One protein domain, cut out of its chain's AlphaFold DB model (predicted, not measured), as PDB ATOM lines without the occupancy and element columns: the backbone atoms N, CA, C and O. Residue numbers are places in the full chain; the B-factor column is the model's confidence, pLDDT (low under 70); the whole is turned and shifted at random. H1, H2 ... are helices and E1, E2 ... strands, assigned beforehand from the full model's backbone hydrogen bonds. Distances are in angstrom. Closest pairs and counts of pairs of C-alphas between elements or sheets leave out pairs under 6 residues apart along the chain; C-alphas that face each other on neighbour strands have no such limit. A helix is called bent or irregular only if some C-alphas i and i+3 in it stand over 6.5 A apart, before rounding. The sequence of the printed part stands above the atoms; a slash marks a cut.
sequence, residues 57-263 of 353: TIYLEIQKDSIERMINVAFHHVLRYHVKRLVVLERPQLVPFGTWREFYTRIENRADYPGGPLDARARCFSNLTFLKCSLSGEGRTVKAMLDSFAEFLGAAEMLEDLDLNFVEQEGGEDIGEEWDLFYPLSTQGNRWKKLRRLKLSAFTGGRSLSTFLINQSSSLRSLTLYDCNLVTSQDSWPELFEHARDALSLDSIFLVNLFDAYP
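Overview. This is residues 57 to 263 of the 353 residues of the protein "Putative f-box domain protein" of Diplodia seriata (UniProt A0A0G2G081). The chain winds in stacked turns, each going out along a strand and back through one or two helices, so that seven strands, E1 to E7, stand side by side as one long, curled wall. The helices make a row along one side of this wall, H2 and H3 lying farther out, and its other side is bare. The 207 printed residues run E1 H1 E2 H2 H3 E3 H4 E4 H5 E5 H6 E6 H7 E7, and the sheet has the strands in that order, all parallel. The class is mixed, helices and strands; the whole is compact, with a radius of gyration of the C-alphas of 17.0 A and spans of 51 by 38 by 25 A.

Along the chain. E1, residues 57 to 61, begins at C-alpha 57 (-19.519, -51.210, -34.371). H1 is residues 64 to 75, 16.6 A long, E2 85 to 89, H2 100 to 108 and H3 116 to 122. E3, residues 130 to 137, is 22.3 A long; H4, residues 142 to 155, begins at (4.582, -53.518, -45.843) and is 20.3 A long. E4 is residues 161 to 168, 23.4 A, H5 182 to 186, E5 197 to 201 and H6 206 to 215. E6, residues 222 to 230, bends by 85 degrees at 227. H7, residues 237 to 247, is irregular, but only just: C-alphas 243 and 246 are 6.6 A apart. E7, residues 252 to 259, bends by 60 degrees at 256 and ends at (13.324, -50.359, -28.223).

Arrangement. The sheet is twisted, with edge strands E1 and E7. Within hydrogen-bond range are N 60 and O 87 of E1 and E2, 2.8 A, N 88 and O 132 of E2 and E3, 2.8 A, N 133 and O 163 of E3 and E4, 2.8 A, N 164 and O 199 of E4 and E5, 2.8 A, N 200 and O 224 of E5 and E6, 2.8 A, and N 225 and O 254 of E6 and E7, 2.8 A. Each two neighbours form a strand-helix-strand unit, parallel strands joined through helices, with a right-handed crossover: E1 H1 E2, E2 H2 H3 E3, E3 H4 E4, E4 H5 E5, E5 H6 E6 and E6 H7 E7. H4 is on the sheet over E3, at a height of 10.3 A, its local plane fitted to only just enough C-alphas, 6. H2 touches H4, Trp 100 and Ser 148 having the closest C-alphas, 5.6 A. H6 touches H7 at a shallow tilt of 14 degrees, the same way; the closest C-alphas are those of Ile 214 and Ala 247, 5.8 A. H5 touches H6, with C-alphas of Ser 186 and Phe 212 closest at 4.7 A. Every O i to N i+4 pair is within hydrogen-bond range in H1, H2, H3, H5 and H6, but 9 of 10 in H4 and 5 of 7 in H7.

Size, cuts and confidence. The C-alphas farthest apart, of Pro 114 and Pro 263, are 51.8 A apart. The printed part has no cut, and the link E4 to H5, residues 169 to 181, is long. Mean pLDDT of the printed part is 86.6; residues under 70 include 92 to 104 and 117 to 121.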
ATOM      1  N   THR A  57     -20.798 -50.519 -34.507       96.12
ATOM      2  CA  THR A  57     -19.519 -51.210 -34.371       96.12
ATOM      3  C   THR A  57     -19.414 -52.303 -35.422       96.12
ATOM      4  O   THR A  57     -20.280 -53.173 -35.506       96.12
ATOM      5  N   ILE A  58     -18.343 -52.278 -36.211       94.62
ATOM      6  CA  ILE A  58     -18.020 -53.327 -37.174       94.62
ATOM      7  C   ILE A  58     -16.800 -54.081 -36.669       94.62
ATOM      8  O   ILE A  58     -15.732 -53.500 -36.495       94.62
ATOM      9  N   TYR A  59     -16.971 -55.385 -36.482       94.06
ATOM     10  CA  TYR A  59     -15.873 -56.318 -36.274       94.06
ATOM     11  C   TYR A  59     -15.506 -56.924 -37.623       94.06
ATOM     12  O   TYR A  59     -16.349 -57.526 -38.295       94.06
ATOM     13  N   LEU A  60     -14.261 -56.723 -38.027       91.75
ATOM     14  CA  LEU A  60     -13.713 -57.196 -39.279       91.75
ATOM     15  C   LEU A  60     -12.628 -58.215 -38.986       91.75
ATOM     16  O   LEU A  60     -11.545 -57.861 -38.551       91.75
ATOM     17  N   GLU A  61     -12.895 -59.475 -39.286       90.06
ATOM     18  CA  GLU A  61     -11.817 -60.451 -39.416       90.06
ATOM     19  C   GLU A  61     -11.223 -60.316 -40.812       90.06
ATOM     20  O   GLU A  61     -11.986 -60.221 -41.776       90.06
ATOM     21  N   ILE A  62      -9.899 -60.310 -40.943       82.31
ATOM     22  CA  ILE A  62      -9.226 -60.141 -42.236       82.31
ATOM     23  C   ILE A  62      -9.425 -61.397 -43.115       82.31
ATOM     24  O   ILE A  62      -8.595 -62.290 -43.203       82.31
ATOM     25  N   GLN A  63     -10.596 -61.481 -43.751       82.44
ATOM     26  CA  GLN A  63     -11.025 -62.521 -44.688       82.44
ATOM     27  C   GLN A  63     -11.644 -61.868 -45.913       82.44
ATOM     28  O   GLN A  63     -12.323 -60.845 -45.793       82.44
ATOM     29  N   LYS A  64     -11.522 -62.512 -47.078       78.75
ATOM     30  CA  LYS A  64     -12.136 -62.045 -48.333       78.75
ATOM     31  C   LYS A  64     -13.605 -61.625 -48.155       78.75
ATOM     32  O   LYS A  64     -13.963 -60.496 -48.482       78.75
ATOM     33  N   ASP A  65     -14.429 -62.489 -47.565       83.31
ATOM     34  CA  ASP A  65     -15.866 -62.237 -47.384       83.31
ATOM     35  C   ASP A  65     -16.159 -61.109 -46.384       83.31
ATOM     36  O   ASP A  65     -17.184 -60.427 -46.472       83.31
ATOM     37  N   SER A  66     -15.290 -60.923 -45.394       86.56
ATOM     38  CA  SER A  66     -15.404 -59.851 -44.402       86.56
ATOM     39  C   SER A  66     -15.054 -58.501 -45.023       86.56
ATOM     40  O   SER A  66     -15.780 -57.526 -44.824       86.56
ATOM     41  N   ILE A  67     -14.012 -58.454 -45.853       81.75
ATOM     42  CA  ILE A  67     -13.610 -57.258 -46.606       81.75
ATOM     43  C   ILE A  67     -14.709 -56.861 -47.587       81.75
ATOM     44  O   ILE A  67     -15.087 -55.696 -47.649       81.75
ATOM     45  N   GLU A  68     -15.282 -57.819 -48.317       83.81
ATOM     46  CA  GLU A  68     -16.400 -57.548 -49.227       83.81
ATOM     47  C   GLU A  68     -17.617 -56.991 -48.480       83.81
ATOM     48  O   GLU A  68     -18.249 -56.035 -48.940       83.81
ATOM     49  N   ARG A  69     -17.915 -57.517 -47.286       88.94
ATOM     50  CA  ARG A  69     -18.947 -56.954 -46.402       88.94
ATOM     51  C   ARG A  69     -18.604 -55.538 -45.942       88.94
ATOM     52  O   ARG A  69     -19.484 -54.680 -45.985       88.94
ATOM     53  N   MET A  70     -17.357 -55.264 -45.568       89.06
ATOM     54  CA  MET A  70     -16.906 -53.925 -45.183       89.06
ATOM     55  C   MET A  70     -17.026 -52.927 -46.329       89.06
ATOM     56  O   MET A  70     -17.590 -51.858 -46.126       89.06
ATOM     57  N   ILE A  71     -16.575 -53.295 -47.534       85.81
ATOM     58  CA  ILE A  71     -16.772 -52.506 -48.756       85.81
ATOM     59  C   ILE A  71     -18.269 -52.220 -48.909       85.81
ATOM     60  O   ILE A  71     -18.683 -51.069 -49.006       85.81
ATOM     61  N   ASN A  72     -19.121 -53.246 -48.852       90.12
ATOM     62  CA  ASN A  72     -20.562 -53.049 -48.987       90.12
ATOM     63  C   ASN A  72     -21.132 -52.067 -47.956       90.12
ATOM     64  O   ASN A  72     -21.971 -51.253 -48.332       90.12
ATOM     65  N   VAL A  73     -20.669 -52.086 -46.703       91.88
ATOM     66  CA  VAL A  73     -21.105 -51.120 -45.683       91.88
ATOM     67  C   VAL A  73     -20.548 -49.719 -45.945       91.88
ATOM     68  O   VAL A  73     -21.321 -48.762 -45.910       91.88
ATOM     69  N   ALA A  74     -19.258 -49.594 -46.265       89.38
ATOM     70  CA  ALA A  74     -18.588 -48.322 -46.543       89.38
ATOM     71  C   ALA A  74     -19.260 -47.551 -47.693       89.38
ATOM     72  O   ALA A  74     -19.431 -46.332 -47.626       89.38
ATOM     73  N   PHE A  75     -19.714 -48.276 -48.721       86.00
ATOM     74  CA  PHE A  75     -20.407 -47.704 -49.879       86.00
ATOM     75  C   PHE A  75     -21.925 -47.634 -49.721       86.00
ATOM     76  O   PHE A  75     -22.597 -47.006 -50.543       86.00
ATOM     77  N   HIS A  76     -22.505 -48.224 -48.679       90.88
ATOM     78  CA  HIS A  76     -23.945 -48.157 -48.494       90.88
ATOM     79  C   HIS A  76     -24.371 -46.733 -48.106       90.88
ATOM     80  O   HIS A  76     -23.989 -46.216 -47.059       90.88
ATOM     81  N   HIS A  77     -25.248 -46.131 -48.916       88.38
ATOM     82  CA  HIS A  77     -25.702 -44.740 -48.776       88.38
ATOM     83  C   HIS A  77     -26.259 -44.374 -47.384       88.38
ATOM     84  O   HIS A  77     -26.090 -43.241 -46.960       88.38
ATOM     85  N   VAL A  78     -26.896 -45.308 -46.668       90.06
ATOM     86  CA  VAL A  78     -27.304 -45.125 -45.254       90.06
ATOM     87  C   VAL A  78     -26.281 -45.665 -44.244       90.06
ATOM     88  O   VAL A  78     -25.842 -44.923 -43.372       90.06
ATOM     89  N   LEU A  79     -25.899 -46.947 -44.336       93.56
ATOM     90  CA  LEU A  79     -25.196 -47.642 -43.246       93.56
ATOM     91  C   LEU A  79     -23.841 -47.029 -42.881       93.56
ATOM     92  O   LEU A  79     -23.506 -47.010 -41.700       93.56
ATOM     93  N   ARG A  80     -23.091 -46.483 -43.848       92.75
ATOM     94  CA  ARG A  80     -21.765 -45.896 -43.591       92.75
ATOM     95  C   ARG A  80     -21.770 -44.790 -42.534       92.75
ATOM     96  O   ARG A  80     -20.781 -44.612 -41.836       92.75
ATOM     97  N   TYR A  81     -22.882 -44.063 -42.403       92.81
ATOM     98  CA  TYR A  81     -23.014 -42.964 -41.446       92.81
ATOM     99  C   TYR A  81     -23.263 -43.443 -40.016       92.81
ATOM    100  O   TYR A  81     -23.116 -42.663 -39.077       92.81
ATOM    101  N   HIS A  82     -23.645 -44.708 -39.840       95.50
ATOM    102  CA  HIS A  82     -23.857 -45.299 -38.523       95.50
ATOM    103  C   HIS A  82     -22.574 -45.871 -37.924       95.50
ATOM    104  O   HIS A  82     -22.509 -46.018 -36.710       95.50
ATOM    105  N   VAL A  83     -21.552 -46.136 -38.742       96.50
ATOM    106  CA  VAL A  83     -20.296 -46.741 -38.291       96.50
ATOM    107  C   VAL A  83     -19.474 -45.734 -37.503       96.50
ATOM    108  O   VAL A  83     -18.982 -44.753 -38.058       96.50
ATOM    109  N   LYS A  84     -19.325 -46.003 -36.205       97.25
ATOM    110  CA  LYS A  84     -18.520 -45.202 -35.272       97.25
ATOM    111  C   LYS A  84     -17.267 -45.936 -34.824       97.25
ATOM    112  O   LYS A  84     -16.256 -45.302 -34.543       97.25
ATOM    113  N   ARG A  85     -17.332 -47.266 -34.746       97.69
ATOM    114  CA  ARG A  85     -16.248 -48.117 -34.256       97.69
ATOM    115  C   ARG A  85     -15.911 -49.172 -35.299       97.69
ATOM    116  O   ARG A  85     -16.796 -49.907 -35.736       97.69
ATOM    117  N   LEU A  86     -14.643 -49.266 -35.672       96.44
ATOM    118  CA  LEU A  86     -14.123 -50.337 -36.516       96.44
ATOM    119  C   LEU A  86     -13.070 -51.106 -35.722       96.44
ATOM    120  O   LEU A  86     -12.158 -50.510 -35.158       96.44
ATOM    121  N   VAL A  87     -13.225 -52.424 -35.654       95.94
ATOM    122  CA  VAL A  87     -12.295 -53.330 -34.980       95.94
ATOM    123  C   VAL A  87     -11.823 -54.345 -36.006       95.94
ATOM    124  O   VAL A  87     -12.577 -55.245 -36.372       95.94
ATOM    125  N   VAL A  88     -10.597 -54.185 -36.489       92.75
ATOM    126  CA  VAL A  88      -9.942 -55.124 -37.395       92.75
ATOM    127  C   VAL A  88      -9.168 -56.135 -36.558       92.75
ATOM    128  O   VAL A  88      -8.217 -55.790 -35.857       92.75
ATOM    129  N   LEU A  89      -9.640 -57.375 -36.603       89.31
ATOM    130  CA  LEU A  89      -9.082 -58.523 -35.914       89.31
ATOM    131  C   LEU A  89      -8.248 -59.332 -36.898       89.31
ATOM    132  O   LEU A  89      -8.748 -59.833 -37.913       89.31
ATOM    133  N   GLU A  90      -6.985 -59.494 -36.551       81.94
ATOM    134  CA  GLU A  90      -6.124 -60.459 -37.200       81.94
ATOM    135  C   GLU A  90      -6.501 -61.869 -36.738       81.94
ATOM    136  O   GLU A  90      -6.875 -62.097 -35.583       81.94
ATOM    137  N   ARG A  91      -6.448 -62.832 -37.657       79.75
ATOM    138  CA  ARG A  91      -6.677 -64.241 -37.345       79.75
ATOM    139  C   ARG A  91      -5.450 -65.024 -37.818       79.75
ATOM    140  O   ARG A  91      -5.191 -65.018 -39.019       79.75
ATOM    141  N   PRO A  92      -4.777 -65.777 -36.934       66.31
ATOM    142  CA  PRO A  92      -3.473 -66.394 -37.207       66.31
ATOM    143  C   PRO A  92      -3.490 -67.542 -38.236       66.31
ATOM    144  O   PRO A  92      -2.485 -68.205 -38.439       66.31
ATOM    145  N   GLN A  93      -4.637 -67.844 -38.854       59.72
ATOM    146  CA  GLN A  93      -4.824 -69.030 -39.707       59.72
ATOM    147  C   GLN A  93      -5.336 -68.699 -41.112       59.72
ATOM    148  O   GLN A  93      -5.849 -69.581 -41.802       59.72
ATOM    149  N   LEU A  94      -5.292 -67.436 -41.532       49.12
ATOM    150  CA  LEU A  94      -5.941 -67.022 -42.771       49.12
ATOM    151  C   LEU A  94      -4.959 -66.654 -43.868       49.12
ATOM    152  O   LEU A  94      -3.905 -66.083 -43.631       49.12
ATOM    153  N   VAL A  95      -5.391 -67.011 -45.077       52.09
ATOM    154  CA  VAL A  95      -4.799 -66.686 -46.375       52.09
ATOM    155  C   VAL A  95      -4.294 -65.240 -46.372       52.09
ATOM    156  O   VAL A  95      -5.070 -64.377 -45.950       52.09
ATOM    157  N   PRO A  96      -3.065 -64.972 -46.863       54.62
ATOM    158  CA  PRO A  96      -2.505 -63.630 -46.905       54.62
ATOM    159  C   PRO A  96      -3.542 -62.650 -47.438       54.62
ATOM    160  O   PRO A  96      -4.126 -62.838 -48.512       54.62
ATOM    161  N   PHE A  97      -3.830 -61.640 -46.625       53.94
ATOM    162  CA  PHE A  97      -4.668 -60.528 -47.020       53.94
ATOM    163  C   PHE A  97      -4.080 -59.925 -48.292       53.94
ATOM    164  O   PHE A  97      -2.929 -59.494 -48.313       53.94
ATOM    165  N   GLY A  98      -4.870 -59.887 -49.365       57.62
ATOM    166  CA  GLY A  98      -4.532 -59.039 -50.500       57.62
ATOM    167  C   GLY A  98      -4.356 -57.606 -50.000       57.62
ATOM    168  O   GLY A  98      -5.113 -57.157 -49.146       57.62
ATOM    169  N   THR A  99      -3.338 -56.898 -50.485       60.28
ATOM    170  CA  THR A  99      -2.977 -55.554 -49.993       60.28
ATOM    171  C   THR A  99      -4.190 -54.605 -49.901       60.28
ATOM    172  O   THR A  99      -5.114 -54.695 -50.708       60.28
ATOM    173  N   TRP A 100      -4.183 -53.614 -48.997       65.38
ATOM    174  CA  TRP A 100      -5.197 -52.536 -48.979       65.38
ATOM    175  C   TRP A 100      -5.358 -51.841 -50.345       65.38
ATOM    176  O   TRP A 100      -6.428 -51.329 -50.672       65.38
ATOM    177  N   ARG A 101      -4.328 -51.884 -51.198       65.88
ATOM    178  CA  ARG A 101      -4.432 -51.489 -52.604       65.88
ATOM    179  C   ARG A 101      -5.499 -52.285 -53.355       65.88
ATOM    180  O   ARG A 101      -6.257 -51.673 -54.090       65.88
ATOM    181  N   GLU A 102      -5.624 -53.598 -53.167       68.12
ATOM    182  CA  GLU A 102      -6.712 -54.386 -53.770       68.12
ATOM    183  C   GLU A 102      -8.088 -53.922 -53.292       68.12
ATOM    184  O   GLU A 102      -9.029 -53.852 -54.087       68.12
ATOM    185  N   PHE A 103      -8.205 -53.563 -52.009       67.12
ATOM    186  CA  PHE A 103      -9.410 -52.932 -51.477       67.12
ATOM    187  C   PHE A 103      -9.711 -51.640 -52.246       67.12
ATOM    188  O   PHE A 103     -10.806 -51.510 -52.791       67.12
ATOM    189  N   TYR A 104      -8.733 -50.749 -52.420       66.62
ATOM    190  CA  TYR A 104      -8.905 -49.525 -53.207       66.62
ATOM    191  C   TYR A 104      -9.169 -49.762 -54.692       66.62
ATOM    192  O   TYR A 104     -10.026 -49.102 -55.265       66.62
ATOM    193  N   THR A 105      -8.518 -50.728 -55.326       73.38
ATOM    194  CA  THR A 105      -8.778 -51.071 -56.727       73.38
ATOM    195  C   THR A 105     -10.215 -51.561 -56.901       73.38
ATOM    196  O   THR A 105     -10.887 -51.200 -57.864       73.38
ATOM    197  N   ARG A 106     -10.751 -52.330 -55.943       69.44
ATOM    198  CA  ARG A 106     -12.179 -52.695 -55.941       69.44
ATOM    199  C   ARG A 106     -13.094 -51.486 -55.727       69.44
ATOM    200  O   ARG A 106     -14.185 -51.471 -56.292       69.44
ATOM    201  N   ILE A 107     -12.663 -50.490 -54.951       64.44
ATOM    202  CA  ILE A 107     -13.371 -49.210 -54.789       64.44
ATOM    203  C   ILE A 107     -13.413 -48.443 -56.109       64.44
ATOM    204  O   ILE A 107     -14.483 -48.031 -56.545       64.44
ATOM    205  N   GLU A 108     -12.262 -48.277 -56.752       68.81
ATOM    206  CA  GLU A 108     -12.119 -47.525 -57.999       68.81
ATOM    207  C   GLU A 108     -12.896 -48.162 -59.146       68.81
ATOM    208  O   GLU A 108     -13.507 -47.457 -59.947       68.81
ATOM    209  N   ASN A 109     -12.928 -49.496 -59.189       72.50
ATOM    210  CA  ASN A 109     -13.621 -50.245 -60.231       72.50
ATOM    211  C   ASN A 109     -15.146 -50.316 -60.040       72.50
ATOM    212  O   ASN A 109     -15.844 -50.781 -60.943       72.50
ATOM    213  N   ARG A 110     -15.704 -49.856 -58.910       68.06
ATOM    214  CA  ARG A 110     -17.161 -49.702 -58.765       68.06
ATOM    215  C   ARG A 110     -17.623 -48.436 -59.492       68.06
ATOM    216  O   ARG A 110     -17.807 -47.383 -58.888       68.06
ATOM    217  N   ALA A 111     -17.850 -48.576 -60.797       56.69
ATOM    218  CA  ALA A 111     -18.325 -47.518 -61.693       56.69
ATOM    219  C   ALA A 111     -19.693 -46.917 -61.299       56.69
ATOM    220  O   ALA A 111     -20.053 -45.836 -61.759       56.69
ATOM    221  N   ASP A 112     -20.445 -47.594 -60.431       67.12
ATOM    222  CA  ASP A 112     -21.841 -47.271 -60.130       67.12
ATOM    223  C   ASP A 112     -22.004 -46.140 -59.094       67.12
ATOM    224  O   ASP A 112     -23.129 -45.807 -58.713       67.12
ATOM    225  N   TYR A 113     -20.906 -45.564 -58.585       60.41
ATOM    226  CA  TYR A 113     -20.970 -44.582 -57.502       60.41
ATOM    227  C   TYR A 113     -21.162 -43.142 -58.011       60.41
ATOM    228  O   TYR A 113     -20.282 -42.600 -58.690       60.41
ATOM    229  N   PRO A 114     -22.266 -42.459 -57.646       60.94
ATOM    230  CA  PRO A 114     -22.441 -41.049 -57.969       60.94
ATOM    231  C   PRO A 114     -21.439 -40.216 -57.153       60.94
ATOM    232  O   PRO A 114     -21.539 -40.150 -55.930       60.94
ATOM    233  N   GLY A 115     -20.458 -39.610 -57.830       66.88
ATOM    234  CA  GLY A 115     -19.387 -38.797 -57.219       66.88
ATOM    235  C   GLY A 115     -17.970 -39.143 -57.696       66.88
ATOM    236  O   GLY A 115     -17.047 -38.357 -57.499       66.88
ATOM    237  N   GLY A 116     -17.798 -40.277 -58.383       71.06
ATOM    238  CA  GLY A 116     -16.493 -40.742 -58.854       71.06
ATOM    239  C   GLY A 116     -15.593 -41.289 -57.729       71.06
ATOM    240  O   GLY A 116     -15.921 -41.171 -56.546       71.06
ATOM    241  N   PRO A 117     -14.447 -41.905 -58.074       65.50
ATOM    242  CA  PRO A 117     -13.631 -42.669 -57.121       65.50
ATOM    243  C   PRO A 117     -13.064 -41.848 -55.954       65.50
ATOM    244  O   PRO A 117     -12.980 -42.341 -54.831       65.50
ATOM    245  N   LEU A 118     -12.698 -40.586 -56.200       62.41
ATOM    246  CA  LEU A 118     -12.064 -39.718 -55.200       62.41
ATOM    247  C   LEU A 118     -13.043 -39.268 -54.101       62.41
ATOM    248  O   LEU A 118     -12.705 -39.327 -52.921       62.41
ATOM    249  N   ASP A 119     -14.271 -38.887 -54.464       66.94
ATOM    250  CA  ASP A 119     -15.313 -38.493 -53.497       66.94
ATOM    251  C   ASP A 119     -15.815 -39.705 -52.696       66.94
ATOM    252  O   ASP A 119     -16.176 -39.605 -51.523       66.94
ATOM    253  N   ALA A 120     -15.786 -40.891 -53.310       68.94
ATOM    254  CA  ALA A 120     -16.182 -42.124 -52.649       68.94
ATOM    255  C   ALA A 120     -15.195 -42.515 -51.529       68.94
ATOM    256  O   ALA A 120     -15.633 -42.921 -50.452       68.94
ATOM    257  N   ARG A 121     -13.884 -42.316 -51.739       68.94
ATOM    258  CA  ARG A 121     -12.839 -42.547 -50.723       68.94
ATOM    259  C   ARG A 121     -12.988 -41.615 -49.518       68.94
ATOM    260  O   ARG A 121     -13.007 -42.093 -48.390       68.94
ATOM    261  N   ALA A 122     -13.180 -40.317 -49.754       70.88
ATOM    262  CA  ALA A 122     -13.277 -39.307 -48.694       70.88
ATOM    263  C   ALA A 122     -14.497 -39.483 -47.766       70.88
ATOM    264  O   ALA A 122     -14.531 -38.935 -46.669       70.88
ATOM    265  N   ARG A 123     -15.519 -40.234 -48.196       77.69
ATOM    266  CA  ARG A 123     -16.766 -40.426 -47.434       77.69
ATOM    267  C   ARG A 123     -16.865 -41.774 -46.732       77.69
ATOM    268  O   ARG A 123     -17.838 -42.004 -46.007       77.69
ATOM    269  N   CYS A 124     -15.924 -42.683 -46.967       83.38
ATOM    270  CA  CYS A 124     -15.925 -43.971 -46.291       83.38
ATOM    271  C   CYS A 124     -15.616 -43.748 -44.810       83.38
ATOM    272  O   CYS A 124     -14.554 -43.250 -44.468       83.38
ATOM    273  N   PHE A 125     -16.564 -44.113 -43.945       86.19
ATOM    274  CA  PHE A 125     -16.409 -44.027 -42.491       86.19
ATOM    275  C   PHE A 125     -16.060 -42.622 -41.964       86.19
ATOM    276  O   PHE A 125     -15.355 -42.483 -40.973       86.19
ATOM    277  N   SER A 126     -16.624 -41.564 -42.558       90.12
ATOM    278  CA  SER A 126     -16.418 -40.178 -42.095       90.12
ATOM    279  C   SER A 126     -16.834 -39.931 -40.634       90.12
ATOM    280  O   SER A 126     -16.434 -38.940 -40.035       90.12
ATOM    281  N   ASN A 127     -17.663 -40.815 -40.066       94.94
ATOM    282  CA  ASN A 127     -18.132 -40.769 -38.678       94.94
ATOM    283  C   ASN A 127     -17.357 -41.716 -37.747       94.94
ATOM    284  O   ASN A 127     -17.783 -41.923 -36.610       94.94
ATOM    285  N   LEU A 128     -16.257 -42.311 -38.219       96.62
ATOM    286  CA  LEU A 128     -15.417 -43.190 -37.417       96.62
ATOM    287  C   LEU A 128     -14.775 -42.387 -36.286       96.62
ATOM    288  O   LEU A 128     -14.018 -41.456 -36.541       96.62
ATOM    289  N   THR A 129     -15.081 -42.759 -35.047       97.81
ATOM    290  CA  THR A 129     -14.503 -42.160 -33.839       97.81
ATOM    291  C   THR A 129     -13.535 -43.108 -33.141       97.81
ATOM    292  O   THR A 129     -12.692 -42.657 -32.376       97.81
ATOM    293  N   PHE A 130     -13.623 -44.411 -33.405       98.25
ATOM    294  CA  PHE A 130     -12.759 -45.429 -32.815       98.25
ATOM    295  C   PHE A 130     -12.264 -46.392 -33.890       98.25
ATOM    296  O   PHE A 130     -13.078 -47.003 -34.594       98.25
ATOM    297  N   LEU A 131     -10.952 -46.588 -33.960       97.12
ATOM    298  CA  LEU A 131     -10.336 -47.640 -34.755       97.12
ATOM    299  C   LEU A 131      -9.420 -48.478 -33.874       97.12
ATOM    300  O   LEU A 131      -8.474 -47.955 -33.299       97.12
ATOM    301  N   LYS A 132      -9.666 -49.787 -33.854       97.00
ATOM    302  CA  LYS A 132      -8.688 -50.777 -33.415       97.00
ATOM    303  C   LYS A 132      -8.257 -51.607 -34.611       97.00
ATOM    304  O   LYS A 132      -9.120 -52.155 -35.294       97.00
ATOM    305  N   CYS A 133      -6.961 -51.699 -34.864       94.94
ATOM    306  CA  CYS A 133      -6.423 -52.396 -36.021       94.94
ATOM    307  C   CYS A 133      -5.201 -53.223 -35.626       94.94
ATOM    308  O   CYS A 133      -4.202 -52.653 -35.199       94.94
ATOM    309  N   SER A 134      -5.292 -54.546 -35.782       92.56
ATOM    310  CA  SER A 134      -4.124 -55.432 -35.779       92.56
ATOM    311  C   SER A 134      -3.788 -55.790 -37.217       92.56
ATOM    312  O   SER A 134      -4.655 -56.280 -37.946       92.56
ATOM    313  N   LEU A 135      -2.562 -55.496 -37.622       88.94
ATOM    314  CA  LEU A 135      -2.038 -55.748 -38.954       88.94
ATOM    315  C   LEU A 135      -0.727 -56.521 -38.818       88.94
ATOM    316  O   LEU A 135       0.087 -56.212 -37.951       88.94
ATOM    317  N   SER A 136      -0.507 -57.470 -39.717       88.44
ATOM    318  CA  SER A 136       0.781 -58.125 -39.898       88.44
ATOM    319  C   SER A 136       1.319 -57.816 -41.287       88.44
ATOM    320  O   SER A 136       0.547 -57.702 -42.244       88.44
ATOM    321  N   GLY A 137       2.628 -57.612 -41.395       83.88
ATOM    322  CA  GLY A 137       3.300 -57.300 -42.653       83.88
ATOM    323  C   GLY A 137       4.350 -58.335 -43.041       83.88
ATOM    324  O   GLY A 137       4.939 -58.984 -42.182       83.88
ATOM    325  N   GLU A 138       4.594 -58.420 -44.349       85.44
ATOM    326  CA  GLU A 138       5.782 -59.032 -44.957       85.44
ATOM    327  C   GLU A 138       6.530 -57.930 -45.730       85.44
ATOM    328  O   GLU A 138       5.903 -57.086 -46.394       85.44
ATOM    329  N   GLY A 139       7.858 -57.930 -45.697       82.44
ATOM    330  CA  GLY A 139       8.714 -56.781 -46.001       82.44
ATOM    331  C   GLY A 139       8.577 -56.258 -47.429       82.44
ATOM    332  O   GLY A 139       8.729 -55.069 -47.702       82.44
ATOM    333  N   ARG A 140       8.176 -57.104 -48.384       81.56
ATOM    334  CA  ARG A 140       7.932 -56.657 -49.772       81.56
ATOM    335  C   ARG A 140       6.625 -55.890 -49.949       81.56
ATOM    336  O   ARG A 140       6.463 -55.184 -50.946       81.56
ATOM    337  N   THR A 141       5.675 -56.061 -49.034       84.62
ATOM    338  CA  THR A 141       4.318 -55.507 -49.142       84.62
ATOM    339  C   THR A 141       4.003 -54.471 -48.071       84.62
ATOM    340  O   THR A 141       3.089 -53.670 -48.291       84.62
ATOM    341  N   VAL A 142       4.783 -54.427 -46.981       87.25
ATOM    342  CA  VAL A 142       4.582 -53.518 -45.843       87.25
ATOM    343  C   VAL A 142       4.399 -52.076 -46.288       87.25
ATOM    344  O   VAL A 142       3.365 -51.481 -46.007       87.25
ATOM    345  N   LYS A 143       5.299 -51.537 -47.114       88.94
ATOM    346  CA  LYS A 143       5.204 -50.144 -47.560       88.94
ATOM    347  C   LYS A 143       3.884 -49.838 -48.271       88.94
ATOM    348  O   LYS A 143       3.201 -48.872 -47.953       88.94
ATOM    349  N   ALA A 144       3.497 -50.685 -49.227       86.31
ATOM    350  CA  ALA A 144       2.257 -50.495 -49.974       86.31
ATOM    351  C   ALA A 144       1.016 -50.640 -49.076       86.31
ATOM    352  O   ALA A 144       0.003 -49.972 -49.307       86.31
ATOM    353  N   MET A 145       1.092 -51.512 -48.067       86.69
ATOM    354  CA  MET A 145       0.070 -51.660 -47.036       86.69
ATOM    355  C   MET A 145      -0.043 -50.390 -46.188       86.69
ATOM    356  O   MET A 145      -1.153 -49.879 -46.055       86.69
ATOM    357  N   LEU A 146       1.075 -49.868 -45.675       89.25
ATOM    358  CA  LEU A 146       1.141 -48.670 -44.837       89.25
ATOM    359  C   LEU A 146       0.669 -47.418 -45.581       89.25
ATOM    360  O   LEU A 146      -0.160 -46.681 -45.053       89.25
ATOM    361  N   ASP A 147       1.102 -47.220 -46.830       88.00
ATOM    362  CA  ASP A 147       0.650 -46.103 -47.674       88.00
ATOM    363  C   ASP A 147      -0.879 -46.119 -47.828       88.00
ATOM    364  O   ASP A 147      -1.569 -45.119 -47.622       88.00
ATOM    365  N   SER A 148      -1.431 -47.293 -48.132       85.81
ATOM    366  CA  SER A 148      -2.875 -47.464 -48.301       85.81
ATOM    367  C   SER A 148      -3.630 -47.314 -46.972       85.81
ATOM    368  O   SER A 148      -4.720 -46.747 -46.929       85.81
ATOM    369  N   PHE A 149      -3.063 -47.806 -45.871       88.56
ATOM    370  CA  PHE A 149      -3.642 -47.645 -44.541       88.56
ATOM    371  C   PHE A 149      -3.660 -46.172 -44.110       88.56
ATOM    372  O   PHE A 149      -4.650 -45.694 -43.555       88.56
ATOM    373  N   ALA A 150      -2.617 -45.417 -44.447       90.62
ATOM    374  CA  ALA A 150      -2.564 -43.985 -44.221       90.62
ATOM    375  C   ALA A 150      -3.605 -43.224 -45.046       90.62
ATOM    376  O   ALA A 150      -4.254 -42.318 -44.517       90.62
ATOM    377  N   GLU A 151      -3.823 -43.594 -46.311       87.06
ATOM    378  CA  GLU A 151      -4.924 -43.038 -47.109       87.06
ATOM    379  C   GLU A 151      -6.287 -43.285 -46.445       87.06
ATOM    380  O   GLU A 151      -7.136 -42.391 -46.423       87.06
ATOM    381  N   PHE A 152      -6.494 -44.476 -45.874       88.50
ATOM    382  CA  PHE A 152      -7.724 -44.831 -45.164       88.50
ATOM    383  C   PHE A 152      -7.916 -43.966 -43.919       88.50
ATOM    384  O   PHE A 152      -8.967 -43.341 -43.752       88.50
ATOM    385  N   LEU A 153      -6.889 -43.881 -43.072       91.00
ATOM    386  CA  LEU A 153      -6.914 -43.057 -41.867       91.00
ATOM    387  C   LEU A 153      -7.138 -41.575 -42.189       91.00
ATOM    388  O   LEU A 153      -7.854 -40.884 -41.461       91.00
ATOM    389  N   GLY A 154      -6.592 -41.092 -43.306       89.94
ATOM    390  CA  GLY A 154      -6.752 -39.711 -43.759       89.94
ATOM    391  C   GLY A 154      -8.205 -39.296 -44.030       89.94
ATOM    392  O   GLY A 154      -8.499 -38.100 -43.996       89.94
ATOM    393  N   ALA A 155      -9.114 -40.255 -44.256       89.00
ATOM    394  CA  ALA A 155     -10.551 -40.015 -44.416       89.00
ATOM    395  C   ALA A 155     -11.333 -40.014 -43.083       89.00
ATOM    396  O   ALA A 155     -12.458 -39.514 -43.021       89.00
ATOM    397  N   ALA A 156     -10.754 -40.544 -42.002       93.25
ATOM    398  CA  ALA A 156     -11.392 -40.657 -40.691       93.25
ATOM    399  C   ALA A 156     -11.221 -39.374 -39.851       93.25
ATOM    400  O   ALA A 156     -10.663 -39.394 -38.760       93.25
ATOM    401  N   GLU A 157     -11.700 -38.227 -40.336       93.75
ATOM    402  CA  GLU A 157     -11.488 -36.914 -39.687       93.75
ATOM    403  C   GLU A 157     -12.072 -36.804 -38.264       93.75
ATOM    404  O   GLU A 157     -11.659 -35.956 -37.470       93.75
ATOM    405  N   MET A 158     -13.041 -37.660 -37.935       96.44
ATOM    406  CA  MET A 158     -13.740 -37.684 -36.648       96.44
ATOM    407  C   MET A 158     -13.092 -38.617 -35.618       96.44
ATOM    408  O   MET A 158     -13.671 -38.814 -34.551       96.44
ATOM    409  N   LEU A 159     -11.919 -39.179 -35.922       97.56
ATOM    410  CA  LEU A 159     -11.241 -40.149 -35.072       97.56
ATOM    411  C   LEU A 159     -10.885 -39.545 -33.706       97.56
ATOM    412  O   LEU A 159     -10.277 -38.480 -33.619       97.56
ATOM    413  N   GLU A 160     -11.280 -40.240 -32.641       98.25
ATOM    414  CA  GLU A 160     -11.060 -39.869 -31.238       98.25
ATOM    415  C   GLU A 160     -10.125 -40.853 -30.526       98.25
ATOM    416  O   GLU A 160      -9.416 -40.467 -29.594       98.25
ATOM    417  N   ASP A 161     -10.114 -42.109 -30.970       98.56
ATOM    418  CA  ASP A 161      -9.361 -43.209 -30.380       98.56
ATOM    419  C   ASP A 161      -8.776 -44.106 -31.478       98.56
ATOM    420  O   ASP A 161      -9.501 -44.572 -32.366       98.56
ATOM    421  N   LEU A 162      -7.465 -44.309 -31.413       97.88
ATOM    422  CA  LEU A 162      -6.685 -45.073 -32.372       97.88
ATOM    423  C   LEU A 162      -5.827 -46.099 -31.625       97.88
ATOM    424  O   LEU A 162      -4.896 -45.717 -30.925       97.88
ATOM    425  N   ASP A 163      -6.139 -47.383 -31.796       97.88
ATOM    426  CA  ASP A 163      -5.416 -48.534 -31.242       97.88
ATOM    427  C   ASP A 163      -4.807 -49.338 -32.399       97.88
ATOM    428  O   ASP A 163      -5.526 -49.995 -33.158       97.88
ATOM    429  N   LEU A 164      -3.493 -49.231 -32.578       96.38
ATOM    430  CA  LEU A 164      -2.738 -49.878 -33.645       96.38
ATOM    431  C   LEU A 164      -1.794 -50.920 -33.059       96.38
ATOM    432  O   LEU A 164      -1.022 -50.629 -32.151       96.38
ATOM    433  N   ASN A 165      -1.853 -52.118 -33.624       94.69
ATOM    434  CA  ASN A 165      -0.903 -53.190 -33.399       94.69
ATOM    435  C   ASN A 165      -0.364 -53.627 -34.764       94.69
ATOM    436  O   ASN A 165      -1.145 -54.050 -35.617       94.69
ATOM    437  N   PHE A 166       0.933 -53.476 -34.994       91.94
ATOM    438  CA  PHE A 166       1.589 -53.824 -36.242       91.94
ATOM    439  C   PHE A 166       2.773 -54.744 -35.968       91.94
ATOM    440  O   PHE A 166       3.752 -54.323 -35.358       91.94
ATOM    441  N   VAL A 167       2.663 -55.992 -36.420       87.62
ATOM    442  CA  VAL A 167       3.636 -57.054 -36.138       87.62
ATOM    443  C   VAL A 167       4.272 -57.586 -37.423       87.62
ATOM    444  O   VAL A 167       3.657 -57.596 -38.491       87.62
ATOM    445  N   GLU A 168       5.517 -58.040 -37.327       86.19
ATOM    446  CA  GLU A 168       6.173 -58.799 -38.395       86.19
ATOM    447  C   GLU A 168       5.603 -60.226 -38.431       86.19
ATOM    448  O   GLU A 168       5.442 -60.864 -37.388       86.19
ATOM    449  N   GLN A 169       5.248 -60.726 -39.619       81.62
ATOM    450  CA  GLN A 169       4.616 -62.043 -39.751       81.62
ATOM    451  C   GLN A 169       5.629 -63.196 -39.746       81.62
ATOM    452  O   GLN A 169       5.392 -64.231 -39.119       81.62
ATOM    453  N   GLU A 170       6.735 -63.038 -40.469       76.31
ATOM    454  CA  GLU A 170       7.768 -64.056 -40.644       76.31
ATOM    455  C   GLU A 170       9.077 -63.493 -40.102       76.31
ATOM    456  O   GLU A 170       9.848 -62.915 -40.853       76.31
ATOM    457  N   GLY A 171       9.292 -63.618 -38.787       71.75
ATOM    458  CA  GLY A 171      10.489 -63.095 -38.126       71.75
ATOM    459  C   GLY A 171      11.778 -63.374 -38.906       71.75
ATOM    460  O   GLY A 171      11.981 -64.486 -39.404       71.75
ATOM    461  N   GLY A 172      12.656 -62.375 -38.977       68.38
ATOM    462  CA  GLY A 172      13.943 -62.469 -39.673       68.38
ATOM    463  C   GLY A 172      13.974 -61.764 -41.028       68.38
ATOM    464  O   GLY A 172      14.919 -61.971 -41.798       68.38
ATOM    465  N   GLU A 173      12.975 -60.940 -41.342       67.81
ATOM    466  CA  GLU A 173      13.077 -59.993 -42.439       67.81
ATOM    467  C   GLU A 173      13.969 -58.803 -42.058       67.81
ATOM    468  O   GLU A 173      14.157 -58.444 -40.895       67.81
ATOM    469  N   ASP A 174      14.539 -58.167 -43.081       80.75
ATOM    470  CA  ASP A 174      15.247 -56.905 -42.911       80.75
ATOM    471  C   ASP A 174      14.220 -55.808 -42.588       80.75
ATOM    472  O   ASP A 174      13.657 -55.200 -43.497       80.75
ATOM    473  N   ILE A 175      13.961 -55.567 -41.301       84.94
ATOM    474  CA  ILE A 175      13.133 -54.446 -40.849       84.94
ATOM    475  C   ILE A 175      13.904 -53.143 -41.079       84.94
ATOM    476  O   ILE A 175      14.897 -52.866 -40.405       84.94
ATOM    477  N   GLY A 176      13.462 -52.355 -42.059       88.94
ATOM    478  CA  GLY A 176      14.033 -51.052 -42.390       88.94
ATOM    479  C   GLY A 176      13.056 -49.882 -42.264       88.94
ATOM    480  O   GLY A 176      11.957 -49.985 -41.720       88.94
ATOM    481  N   GLU A 177      13.456 -48.737 -42.819       90.94
ATOM    482  CA  GLU A 177      12.662 -47.499 -42.835       90.94
ATOM    483  C   GLU A 177      11.291 -47.666 -43.517       90.94
ATOM    484  O   GLU A 177      10.355 -46.919 -43.244       90.94
ATOM    485  N   GLU A 178      11.135 -48.653 -44.401       91.25
ATOM    486  CA  GLU A 178       9.860 -48.978 -45.043       91.25
ATOM    487  C   GLU A 178       8.792 -49.527 -44.088       91.25
ATOM    488  O   GLU A 178       7.617 -49.549 -44.466       91.25
ATOM    489  N   TRP A 179       9.186 -49.935 -42.879       92.12
ATOM    490  CA  TRP A 179       8.286 -50.332 -41.796       92.12
ATOM    491  C   TRP A 179       7.789 -49.149 -40.966       92.12
ATOM    492  O   TRP A 179       6.969 -49.341 -40.070       92.12
ATOM    493  N   ASP A 180       8.240 -47.925 -41.257       94.19
ATOM    494  CA  ASP A 180       7.805 -46.743 -40.530       94.19
ATOM    495  C   ASP A 180       6.316 -46.434 -40.767       94.19
ATOM    496  O   ASP A 180       5.929 -45.732 -41.709       94.19
ATOM    497  N   LEU A 181       5.477 -46.906 -39.841       91.88
ATOM    498  CA  LEU A 181       4.033 -46.678 -39.826       91.88
ATOM    499  C   LEU A 181       3.657 -45.191 -39.889       91.88
ATOM    500  O   LEU A 181       2.646 -44.831 -40.497       91.88
ATOM    501  N   PHE A 182       4.450 -44.312 -39.271       94.06
ATOM    502  CA  PHE A 182       4.114 -42.897 -39.148       94.06
ATOM    503  C   PHE A 182       4.700 -42.033 -40.254       94.06
ATOM    504  O   PHE A 182       4.265 -40.887 -40.390       94.06
ATOM    505  N   TYR A 183       5.598 -42.550 -41.097       94.88
ATOM    506  CA  TYR A 183       6.098 -41.801 -42.249       94.88
ATOM    507  C   TYR A 183       4.950 -41.239 -43.108       94.88
ATOM    508  O   TYR A 183       4.850 -40.013 -43.223       94.88
ATOM    509  N   PRO A 184       4.002 -42.047 -43.626       92.12
ATOM    510  CA  PRO A 184       2.909 -41.506 -44.428       92.12
ATOM    511  C   PRO A 184       1.903 -40.692 -43.595       92.12
ATOM    512  O   PRO A 184       1.361 -39.707 -44.097       92.12
ATOM    513  N   LEU A 185       1.674 -41.034 -42.321       91.19
ATOM    514  CA  LEU A 185       0.702 -40.340 -41.457       91.19
ATOM    515  C   LEU A 185       1.173 -38.936 -41.057       91.19
ATOM    516  O   LEU A 185       0.384 -37.992 -41.029       91.19
ATOM    517  N   SER A 186       2.469 -38.777 -40.792       92.31
ATOM    518  CA  SER A 186       3.075 -37.509 -40.380       92.31
ATOM    519  C   SER A 186       2.952 -36.427 -41.460       92.31
ATOM    520  O   SER A 186       2.738 -35.254 -41.141       92.31
ATOM    521  N   THR A 187       2.973 -36.819 -42.740       90.25
ATOM    522  CA  THR A 187       2.826 -35.900 -43.883       90.25
ATOM    523  C   THR A 187       1.412 -35.337 -44.046       90.25
ATOM    524  O   THR A 187       1.212 -34.361 -44.770       90.25
ATOM    525  N   GLN A 188       0.417 -35.910 -43.361       87.31
ATOM    526  CA  GLN A 188      -0.978 -35.490 -43.493       87.31
ATOM    527  C   GLN A 188      -1.333 -34.257 -42.647       87.31
ATOM    528  O   GLN A 188      -2.406 -33.681 -42.845       87.31
ATOM    529  N   GLY A 189      -0.447 -33.831 -41.741       90.19
ATOM    530  CA  GLY A 189      -0.657 -32.691 -40.848       90.19
ATOM    531  C   GLY A 189      -1.678 -32.958 -39.732       90.19
ATOM    532  O   GLY A 189      -1.904 -34.091 -39.312       90.19
ATOM    533  N   ASN A 190      -2.318 -31.898 -39.230       89.44
ATOM    534  CA  ASN A 190      -3.307 -31.974 -38.146       89.44
ATOM    535  C   ASN A 190      -4.729 -32.253 -38.680       89.44
ATOM    536  O   ASN A 190      -5.598 -31.370 -38.692       89.44
ATOM    537  N   ARG A 191      -4.953 -33.474 -39.186       89.62
ATOM    538  CA  ARG A 191      -6.281 -33.925 -39.648       89.62
ATOM    539  C   ARG A 191      -7.192 -34.343 -38.501       89.62
ATOM    540  O   ARG A 191      -8.353 -33.940 -38.472       89.62
ATOM    541  N   TRP A 192      -6.677 -35.109 -37.544       95.38
ATOM    542  CA  TRP A 192      -7.478 -35.703 -36.473       95.38
ATOM    543  C   TRP A 192      -7.577 -34.786 -35.259       95.38
ATOM    544  O   TRP A 192      -7.175 -35.124 -34.153       95.38
ATOM    545  N   LYS A 193      -8.229 -33.635 -35.445       96.25
ATOM    546  CA  LYS A 193      -8.428 -32.606 -34.401       96.25
ATOM    547  C   LYS A 193      -9.187 -33.093 -33.159       96.25
ATOM    548  O   LYS A 193      -9.344 -32.344 -32.197       96.25
ATOM    549  N   LYS A 194      -9.742 -34.304 -33.212       97.56
ATOM    550  CA  LYS A 194     -10.477 -34.948 -32.125       97.56
ATOM    551  C   LYS A 194      -9.733 -36.133 -31.519       97.56
ATOM    552  O   LYS A 194     -10.228 -36.661 -30.527       97.56
ATOM    553  N   LEU A 195      -8.570 -36.516 -32.050       98.06
ATOM    554  CA  LEU A 195      -7.821 -37.665 -31.562       98.06
ATOM    555  C   LEU A 195      -7.343 -37.380 -30.146       98.06
ATOM    556  O   LEU A 195      -6.524 -36.489 -29.934       98.06
ATOM    557  N   ARG A 196      -7.888 -38.128 -29.189       98.19
ATOM    558  CA  ARG A 196      -7.618 -37.997 -27.757       98.19
ATOM    559  C   ARG A 196      -6.767 -39.132 -27.229       98.19
ATOM    560  O   ARG A 196      -6.012 -38.905 -26.289       98.19
ATOM    561  N   ARG A 197      -6.898 -40.328 -27.801       98.50
ATOM    562  CA  ARG A 197      -6.170 -41.519 -27.363       98.50
ATOM    563  C   ARG A 197      -5.423 -42.146 -28.527       98.50
ATOM    564  O   ARG A 197      -6.011 -42.363 -29.585       98.50
ATOM    565  N   LEU A 198      -4.147 -42.430 -28.298       98.00
ATOM    566  CA  LEU A 198      -3.313 -43.229 -29.180       98.00
ATOM    567  C   LEU A 198      -2.759 -44.401 -28.381       98.00
ATOM    568  O   LEU A 198      -2.053 -44.191 -27.398       98.00
ATOM    569  N   LYS A 199      -3.057 -45.613 -28.835       97.88
ATOM    570  CA  LYS A 199      -2.424 -46.848 -28.397       97.88
ATOM    571  C   LYS A 199      -1.670 -47.453 -29.575       97.88
ATOM    572  O   LYS A 199      -2.228 -47.575 -30.663       97.88
ATOM    573  N   LEU A 200      -0.403 -47.780 -29.369       97.25
ATOM    574  CA  LEU A 200       0.504 -48.193 -30.427       97.25
ATOM    575  C   LEU A 200       1.406 -49.332 -29.962       97.25
ATOM    576  O   LEU A 200       2.052 -49.204 -28.929       97.25
ATOM    577  N   SER A 201       1.466 -50.370 -30.787       94.88
ATOM    578  CA  SER A 201       2.533 -51.365 -30.867       94.88
ATOM    579  C   SER A 201       2.927 -51.481 -32.327       94.88
ATOM    580  O   SER A 201       2.073 -51.806 -33.152       94.88
ATOM    581  N   ALA A 202       4.146 -51.073 -32.678       94.81
ATOM    582  CA  ALA A 202       4.607 -51.056 -34.063       94.81
ATOM    583  C   ALA A 202       6.103 -50.750 -34.192       94.81
ATOM    584  O   ALA A 202       6.733 -50.157 -33.314       94.81
ATOM    585  N   PHE A 203       6.614 -51.021 -35.389       92.75
ATOM    586  CA  PHE A 203       7.820 -50.405 -35.928       92.75
ATOM    587  C   PHE A 203       7.530 -48.970 -36.399       92.75
ATOM    588  O   PHE A 203       6.516 -48.705 -37.055       92.75
ATOM    589  N   THR A 204       8.389 -48.015 -36.048       95.06
ATOM    590  CA  THR A 204       8.191 -46.597 -36.387       95.06
ATOM    591  C   THR A 204       9.504 -45.828 -36.476       95.06
ATOM    592  O   THR A 204      10.482 -46.166 -35.827       95.06
ATOM    593  N   GLY A 205       9.553 -44.771 -37.282       95.44
ATOM    594  CA  GLY A 205      10.636 -43.792 -37.242       95.44
ATOM    595  C   GLY A 205      10.430 -42.830 -36.076       95.44
ATOM    596  O   GLY A 205       9.324 -42.332 -35.846       95.44
ATOM    597  N   GLY A 206      11.490 -42.505 -35.342       94.88
ATOM    598  CA  GLY A 206      11.372 -41.601 -34.201       94.88
ATOM    599  C   GLY A 206      10.958 -40.189 -34.624       94.88
ATOM    600  O   GLY A 206      10.067 -39.579 -34.027       94.88
ATOM    601  N   ARG A 207      11.516 -39.680 -35.731       95.31
ATOM    602  CA  ARG A 207      11.140 -38.358 -36.278       95.31
ATOM    603  C   ARG A 207       9.705 -38.293 -36.785       95.31
ATOM    604  O   ARG A 207       9.037 -37.271 -36.598       95.31
ATOM    605  N   SER A 208       9.234 -39.337 -37.459       96.19
ATOM    606  CA  SER A 208       7.885 -39.374 -38.027       96.19
ATOM    607  C   SER A 208       6.837 -39.512 -36.923       96.19
ATOM    608  O   SER A 208       5.862 -38.754 -36.934       96.19
ATOM    609  N   LEU A 209       7.079 -40.359 -35.913       96.88
ATOM    610  CA  LEU A 209       6.246 -40.444 -34.714       96.88
ATOM    611  C   LEU A 209       6.248 -39.119 -33.944       96.88
ATOM    612  O   LEU A 209       5.178 -38.604 -33.628       96.88
ATOM    613  N   SER A 210       7.410 -38.503 -33.709       96.44
ATOM    614  CA  SER A 210       7.492 -37.187 -33.058       96.44
ATOM    615  C   SER A 210       6.677 -36.134 -33.814       96.44
ATOM    616  O   SER A 210       5.880 -35.411 -33.218       96.44
ATOM    617  N   THR A 211       6.836 -36.060 -35.139       96.25
ATOM    618  CA  THR A 211       6.086 -35.128 -35.995       96.25
ATOM    619  C   THR A 211       4.586 -35.391 -35.903       96.25
ATOM    620  O   THR A 211       3.789 -34.458 -35.791       96.25
ATOM    621  N   PHE A 212       4.190 -36.664 -35.910       96.50
ATOM    622  CA  PHE A 212       2.805 -37.063 -35.739       96.50
ATOM    623  C   PHE A 212       2.239 -36.604 -34.388       96.50
ATOM    624  O   PHE A 212       1.212 -35.927 -34.360       96.50
ATOM    625  N   LEU A 213       2.924 -36.907 -33.284       96.75
ATOM    626  CA  LEU A 213       2.512 -36.521 -31.934       96.75
ATOM    627  C   LEU A 213       2.377 -34.998 -31.801       96.75
ATOM    628  O   LEU A 213       1.363 -34.510 -31.300       96.75
ATOM    629  N   ILE A 214       3.339 -34.236 -32.329       96.00
ATOM    630  CA  ILE A 214       3.299 -32.767 -32.347       96.00
ATOM    631  C   ILE A 214       2.091 -32.260 -33.146       96.00
ATOM    632  O   ILE A 214       1.378 -31.369 -32.679       96.00
ATOM    633  N   ASN A 215       1.799 -32.854 -34.306       95.81
ATOM    634  CA  ASN A 215       0.624 -32.499 -35.106       95.81
ATOM    635  C   ASN A 215      -0.694 -32.731 -34.346       95.81
ATOM    636  O   ASN A 215      -1.653 -31.993 -34.573       95.81
ATOM    637  N   GLN A 216      -0.735 -33.705 -33.429       96.62
ATOM    638  CA  GLN A 216      -1.908 -34.006 -32.597       96.62
ATOM    639  C   GLN A 216      -1.867 -33.359 -31.201       96.62
ATOM    640  O   GLN A 216      -2.788 -33.558 -30.409       96.62
ATOM    641  N   SER A 217      -0.855 -32.543 -30.891       96.00
ATOM    642  CA  SER A 217      -0.645 -31.926 -29.566       96.00
ATOM    643  C   SER A 217      -1.877 -31.221 -28.990       96.00
ATOM    644  O   SER A 217      -2.157 -31.291 -27.793       96.00
ATOM    645  N   SER A 218      -2.664 -30.571 -29.851       96.31
ATOM    646  CA  SER A 218      -3.865 -29.840 -29.436       96.31
ATOM    647  C   SER A 218      -4.977 -30.736 -28.869       96.31
ATOM    648  O   SER A 218      -5.733 -30.286 -28.003       96.31
ATOM    649  N   SER A 219      -5.070 -31.995 -29.308       97.44
ATOM    650  CA  SER A 219      -6.183 -32.897 -28.993       97.44
ATOM    651  C   SER A 219      -5.776 -34.146 -28.218       97.44
ATOM    652  O   SER A 219      -6.591 -34.642 -27.440       97.44
ATOM    653  N   LEU A 220      -4.546 -34.635 -28.400       97.81
ATOM    654  CA  LEU A 220      -4.065 -35.868 -27.787       97.81
ATOM    655  C   LEU A 220      -3.929 -35.694 -26.270       97.81
ATOM    656  O   LEU A 220      -3.350 -34.718 -25.796       97.81
ATOM    657  N   ARG A 221      -4.492 -36.635 -25.511       97.56
ATOM    658  CA  ARG A 221      -4.522 -36.624 -24.040       97.56
ATOM    659  C   ARG A 221      -4.024 -37.924 -23.420       97.56
ATOM    660  O   ARG A 221      -3.575 -37.911 -22.283       97.56
ATOM    661  N   SER A 222      -4.086 -39.033 -24.144       97.56
ATOM    662  CA  SER A 222      -3.599 -40.329 -23.679       97.56
ATOM    663  C   SER A 222      -2.686 -40.944 -24.725       97.56
ATOM    664  O   SER A 222      -3.064 -41.026 -25.898       97.56
ATOM    665  N   LEU A 223      -1.498 -41.351 -24.288       97.06
ATOM    666  CA  LEU A 223      -0.502 -42.015 -25.115       97.06
ATOM    667  C   LEU A 223      -0.116 -43.351 -24.481       97.06
ATOM    668  O   LEU A 223       0.384 -43.390 -23.361       97.06
ATOM    669  N   THR A 224      -0.324 -44.436 -25.209       95.94
ATOM    670  CA  THR A 224       0.072 -45.787 -24.819       95.94
ATOM    671  C   THR A 224       0.991 -46.334 -25.896       95.94
ATOM    672  O   THR A 224       0.548 -46.574 -27.015       95.94
ATOM    673  N   LEU A 225       2.260 -46.525 -25.568       94.69
ATOM    674  CA  LEU A 225       3.241 -47.177 -26.425       94.69
ATOM    675  C   LEU A 225       3.608 -48.503 -25.764       94.69
ATOM    676  O   LEU A 225       3.918 -48.508 -24.578       94.69
ATOM    677  N   TYR A 226       3.511 -49.612 -26.481       92.62
ATOM    678  CA  TYR A 226       3.875 -50.938 -25.984       92.62
ATOM    679  C   TYR A 226       4.534 -51.720 -27.118       92.62
ATOM    680  O   TYR A 226       4.028 -51.661 -28.228       92.62
ATOM    681  N   ASP A 227       5.649 -52.404 -26.874       89.88
ATOM    682  CA  ASP A 227       6.369 -53.185 -27.899       89.88
ATOM    683  C   ASP A 227       6.749 -52.357 -29.152       89.88
ATOM    684  O   ASP A 227       6.720 -52.833 -30.291       89.88
ATOM    685  N   CYS A 228       7.095 -51.079 -28.963       91.94
ATOM    686  CA  CYS A 228       7.441 -50.181 -30.064       91.94
ATOM    687  C   CYS A 228       8.938 -50.224 -30.367       91.94
ATOM    688  O   CYS A 228       9.763 -50.079 -29.470       91.94
ATOM    689  N   ASN A 229       9.284 -50.309 -31.649       91.06
ATOM    690  CA  ASN A 229      10.668 -50.380 -32.112       91.06
ATOM    691  C   ASN A 229      10.972 -49.212 -33.054       91.06
ATOM    692  O   ASN A 229      10.223 -48.974 -34.008       91.06
ATOM    693  N   LEU A 230      12.072 -48.495 -32.809       92.25
ATOM    694  CA  LEU A 230      12.550 -47.486 -33.749       92.25
ATOM    695  C   LEU A 230      13.248 -48.164 -34.936       92.25
ATOM    696  O   LEU A 230      14.044 -49.076 -34.753       92.25
ATOM    697  N   VAL A 231      12.952 -47.750 -36.169       92.38
ATOM    698  CA  VAL A 231      13.550 -48.368 -37.380       92.38
ATOM    699  C   VAL A 231      14.757 -47.603 -37.927       92.38
ATOM    700  O   VAL A 231      15.451 -48.065 -38.829       92.38
ATOM    701  N   THR A 232      15.015 -46.412 -37.398       90.19
ATOM    702  CA  THR A 232      16.022 -45.463 -37.880       90.19
ATOM    703  C   THR A 232      17.169 -45.364 -36.885       90.19
ATOM    704  O   THR A 232      16.996 -44.839 -35.794       90.19
ATOM    705  N   SER A 233      18.375 -45.787 -37.276       87.75
ATOM    706  CA  SER A 233      19.558 -45.870 -36.392       87.75
ATOM    707  C   SER A 233      19.995 -44.568 -35.711       87.75
ATOM    708  O   SER A 233      20.832 -44.602 -34.817       87.75
ATOM    709  N   GLN A 234      19.487 -43.416 -36.154       89.56
ATOM    710  CA  GLN A 234      19.788 -42.120 -35.542       89.56
ATOM    711  C   GLN A 234      18.731 -41.665 -34.539       89.56
ATOM    712  O   GLN A 234      18.922 -40.621 -33.926       89.56
ATOM    713  N   ASP A 235      17.612 -42.377 -34.429       89.94
ATOM    714  CA  ASP A 235      16.527 -41.998 -33.540       89.94
ATOM    715  C   ASP A 235      16.627 -42.778 -32.227       89.94
ATOM    716  O   ASP A 235      16.976 -43.959 -32.200       89.94
ATOM    717  N   SER A 236      16.278 -42.102 -31.135       90.00
ATOM    718  CA  SER A 236      16.173 -42.696 -29.805       90.00
ATOM    719  C   SER A 236      14.903 -42.212 -29.103       90.00
ATOM    720  O   SER A 236      14.420 -41.097 -29.344       90.00
ATOM    721  N   TRP A 237      14.343 -43.036 -28.221       90.88
ATOM    722  CA  TRP A 237      13.183 -42.672 -27.408       90.88
ATOM    723  C   TRP A 237      13.426 -41.432 -26.533       90.88
ATOM    724  O   TRP A 237      12.536 -40.575 -26.494       90.88
ATOM    725  N   PRO A 238      14.594 -41.260 -25.876       90.19
ATOM    726  CA  PRO A 238      14.906 -40.049 -25.121       90.19
ATOM    727  C   PRO A 238      14.789 -38.769 -25.950       90.19
ATOM    728  O   PRO A 238      14.106 -37.835 -25.528       90.19
ATOM    729  N   GLU A 239      15.395 -38.740 -27.142       90.31
ATOM    730  CA  GLU A 239      15.347 -37.575 -28.033       90.31
ATOM    731  C   GLU A 239      13.922 -37.304 -28.532       90.31
ATOM    732  O   GLU A 239      13.471 -36.155 -28.559       90.31
ATOM    733  N   LEU A 240      13.178 -38.361 -28.880       93.62
ATOM    734  CA  LEU A 240      11.777 -38.257 -29.286       93.62
ATOM    735  C   LEU A 240      10.927 -37.620 -28.186       93.62
ATOM    736  O   LEU A 240      10.171 -36.682 -28.454       93.62
ATOM    737  N   PHE A 241      11.028 -38.116 -26.951       92.75
ATOM    738  CA  PHE A 241      10.241 -37.593 -25.839       92.75
ATOM    739  C   PHE A 241      10.687 -36.201 -25.417       92.75
ATOM    740  O   PHE A 241       9.828 -35.393 -25.075       92.75
ATOM    741  N   GLU A 242      11.979 -35.882 -25.477       90.88
ATOM    742  CA  GLU A 242      12.466 -34.521 -25.253       90.88
ATOM    743  C   GLU A 242      11.835 -33.541 -26.250       90.88
ATOM    744  O   GLU A 242      11.295 -32.513 -25.844       90.88
ATOM    745  N   HIS A 243      11.792 -33.903 -27.533       91.00
ATOM    746  CA  HIS A 243      11.180 -33.071 -28.565       91.00
ATOM    747  C   HIS A 243       9.650 -32.970 -28.420       91.00
ATOM    748  O   HIS A 243       9.069 -31.892 -28.570       91.00
ATOM    749  N   ALA A 244       8.972 -34.079 -28.116       91.00
ATOM    750  CA  ALA A 244       7.515 -34.108 -28.020       91.00
ATOM    751  C   ALA A 244       6.982 -33.482 -26.716       91.00
ATOM    752  O   ALA A 244       5.871 -32.945 -26.707       91.00
ATOM    753  N   ARG A 245       7.756 -33.517 -25.623       92.31
ATOM    754  CA  ARG A 245       7.361 -33.055 -24.279       92.31
ATOM    755  C   ARG A 245       6.828 -31.628 -24.273       92.31
ATOM    756  O   ARG A 245       5.781 -31.358 -23.680       92.31
ATOM    757  N   ASP A 246       7.517 -30.712 -24.940       92.06
ATOM    758  CA  ASP A 246       7.135 -29.301 -24.909       92.06
ATOM    759  C   ASP A 246       5.824 -29.053 -25.658       92.06
ATOM    760  O   ASP A 246       4.988 -28.266 -25.201       92.06
ATOM    761  N   ALA A 247       5.594 -29.792 -26.743       94.75
ATOM    762  CA  ALA A 247       4.386 -29.688 -27.547       94.75
ATOM    763  C   ALA A 247       3.178 -30.385 -26.902       94.75
ATOM    764  O   ALA A 247       2.058 -29.881 -26.975       94.75
ATOM    765  N   LEU A 248       3.377 -31.550 -26.284       95.12
ATOM    766  CA  LEU A 248       2.284 -32.385 -25.800       95.12
ATOM    767  C   LEU A 248       1.683 -31.868 -24.486       95.12
ATOM    768  O   LEU A 248       2.344 -31.258 -23.648       95.12
ATOM    769  N   SER A 249       0.382 -32.101 -24.316       95.44
ATOM    770  CA  SER A 249      -0.363 -31.851 -23.076       95.44
ATOM    771  C   SER A 249      -1.177 -33.101 -22.762       95.44
ATOM    772  O   SER A 249      -2.357 -33.179 -23.102       95.44
ATOM    773  N   LEU A 250      -0.498 -34.114 -22.224       95.75
ATOM    774  CA  LEU A 250      -1.077 -35.420 -21.926       95.75
ATOM    775  C   LEU A 250      -1.652 -35.446 -20.506       95.75
ATOM    776  O   LEU A 250      -1.045 -34.927 -19.574       95.75
ATOM    777  N   ASP A 251      -2.792 -36.110 -20.359       95.44
ATOM    778  CA  ASP A 251      -3.395 -36.464 -19.074       95.44
ATOM    779  C   ASP A 251      -2.865 -37.823 -18.580       95.44
ATOM    780  O   ASP A 251      -2.859 -38.103 -17.384       95.44
ATOM    781  N   SER A 252      -2.443 -38.694 -19.505       94.06
ATOM    782  CA  SER A 252      -1.924 -40.032 -19.202       94.06
ATOM    783  C   SER A 252      -0.884 -40.482 -20.222       94.06
ATOM    784  O   SER A 252      -0.994 -40.189 -21.417       94.06
ATOM    785  N   ILE A 253       0.110 -41.224 -19.738       93.06
ATOM    786  CA  ILE A 253       1.116 -41.887 -20.560       93.06
ATOM    787  C   ILE A 253       1.386 -43.288 -20.010       93.06
ATOM    788  O   ILE A 253       1.376 -43.491 -18.799       93.06
ATOM    789  N   PHE A 254       1.601 -44.240 -20.908       88.75
ATOM    790  CA  PHE A 254       1.911 -45.630 -20.598       88.75
ATOM    791  C   PHE A 254       2.943 -46.114 -21.610       88.75
ATOM    792  O   PHE A 254       2.674 -46.032 -22.809       88.75
ATOM    793  N   LEU A 255       4.112 -46.561 -21.154       88.00
ATOM    794  CA  LEU A 255       5.224 -46.946 -22.026       88.00
ATOM    795  C   LEU A 255       5.754 -48.332 -21.642       88.00
ATOM    796  O   LEU A 255       6.282 -48.526 -20.555       88.00
ATOM    797  N   VAL A 256       5.637 -49.301 -22.535       83.25
ATOM    798  CA  VAL A 256       6.105 -50.673 -22.324       83.25
ATOM    799  C   VAL A 256       6.960 -51.087 -23.522       83.25
ATOM    800  O   VAL A 256       6.684 -50.686 -24.644       83.25
ATOM    801  N   ASN A 257       8.017 -51.851 -23.290       81.56
ATOM    802  CA  ASN A 257       8.919 -52.455 -24.258       81.56
ATOM    803  C   ASN A 257       9.251 -51.511 -25.427       81.56
ATOM    804  O   ASN A 257       8.877 -51.754 -26.572       81.56
ATOM    805  N   LEU A 258       9.883 -50.375 -25.112       86.06
ATOM    806  CA  LEU A 258      10.299 -49.389 -26.110       86.06
ATOM    807  C   LEU A 258      11.756 -49.603 -26.494       86.06
ATOM    808  O   LEU A 258      12.642 -49.315 -25.700       86.06
ATOM    809  N   PHE A 259      11.996 -50.039 -27.722       84.75
ATOM    810  CA  PHE A 259      13.324 -50.359 -28.223       84.75
ATOM    811  C   PHE A 259      13.844 -49.230 -29.108       84.75
ATOM    812  O   PHE A 259      13.167 -48.813 -30.057       84.75
ATOM    813  N   ASP A 260      15.035 -48.723 -28.789       85.62
ATOM    814  CA  ASP A 260      15.783 -47.860 -29.701       85.62
ATOM    815  C   ASP A 260      16.153 -48.633 -30.971       85.62
ATOM    816  O   ASP A 260      15.960 -49.848 -31.073       85.62
ATOM    817  N   ALA A 261      16.640 -47.912 -31.976       74.75
ATOM    818  CA  ALA A 261      16.874 -48.514 -33.269       74.75
ATOM    819  C   ALA A 261      17.888 -49.652 -33.197       74.75
ATOM    820  O   ALA A 261      19.012 -49.448 -32.740       74.75
ATOM    821  N   TYR A 262      17.462 -50.829 -33.674       64.94
ATOM    822  CA  TYR A 262      18.233 -52.071 -33.661       64.94
ATOM    823  C   TYR A 262      19.658 -51.827 -34.183       64.94
ATOM    824  O   TYR A 262      19.850 -51.599 -35.386       64.94
ATOM    825  N   PRO A 263      20.675 -51.874 -33.312       48.00
ATOM    826  CA  PRO A 263      22.051 -51.916 -33.745       48.00
ATOM    827  C   PRO A 263      22.358 -53.380 -34.050       48.00
ATOM    828  O   PRO A 263      22.452 -54.210 -33.158       48.00
TER     829      PRO A 263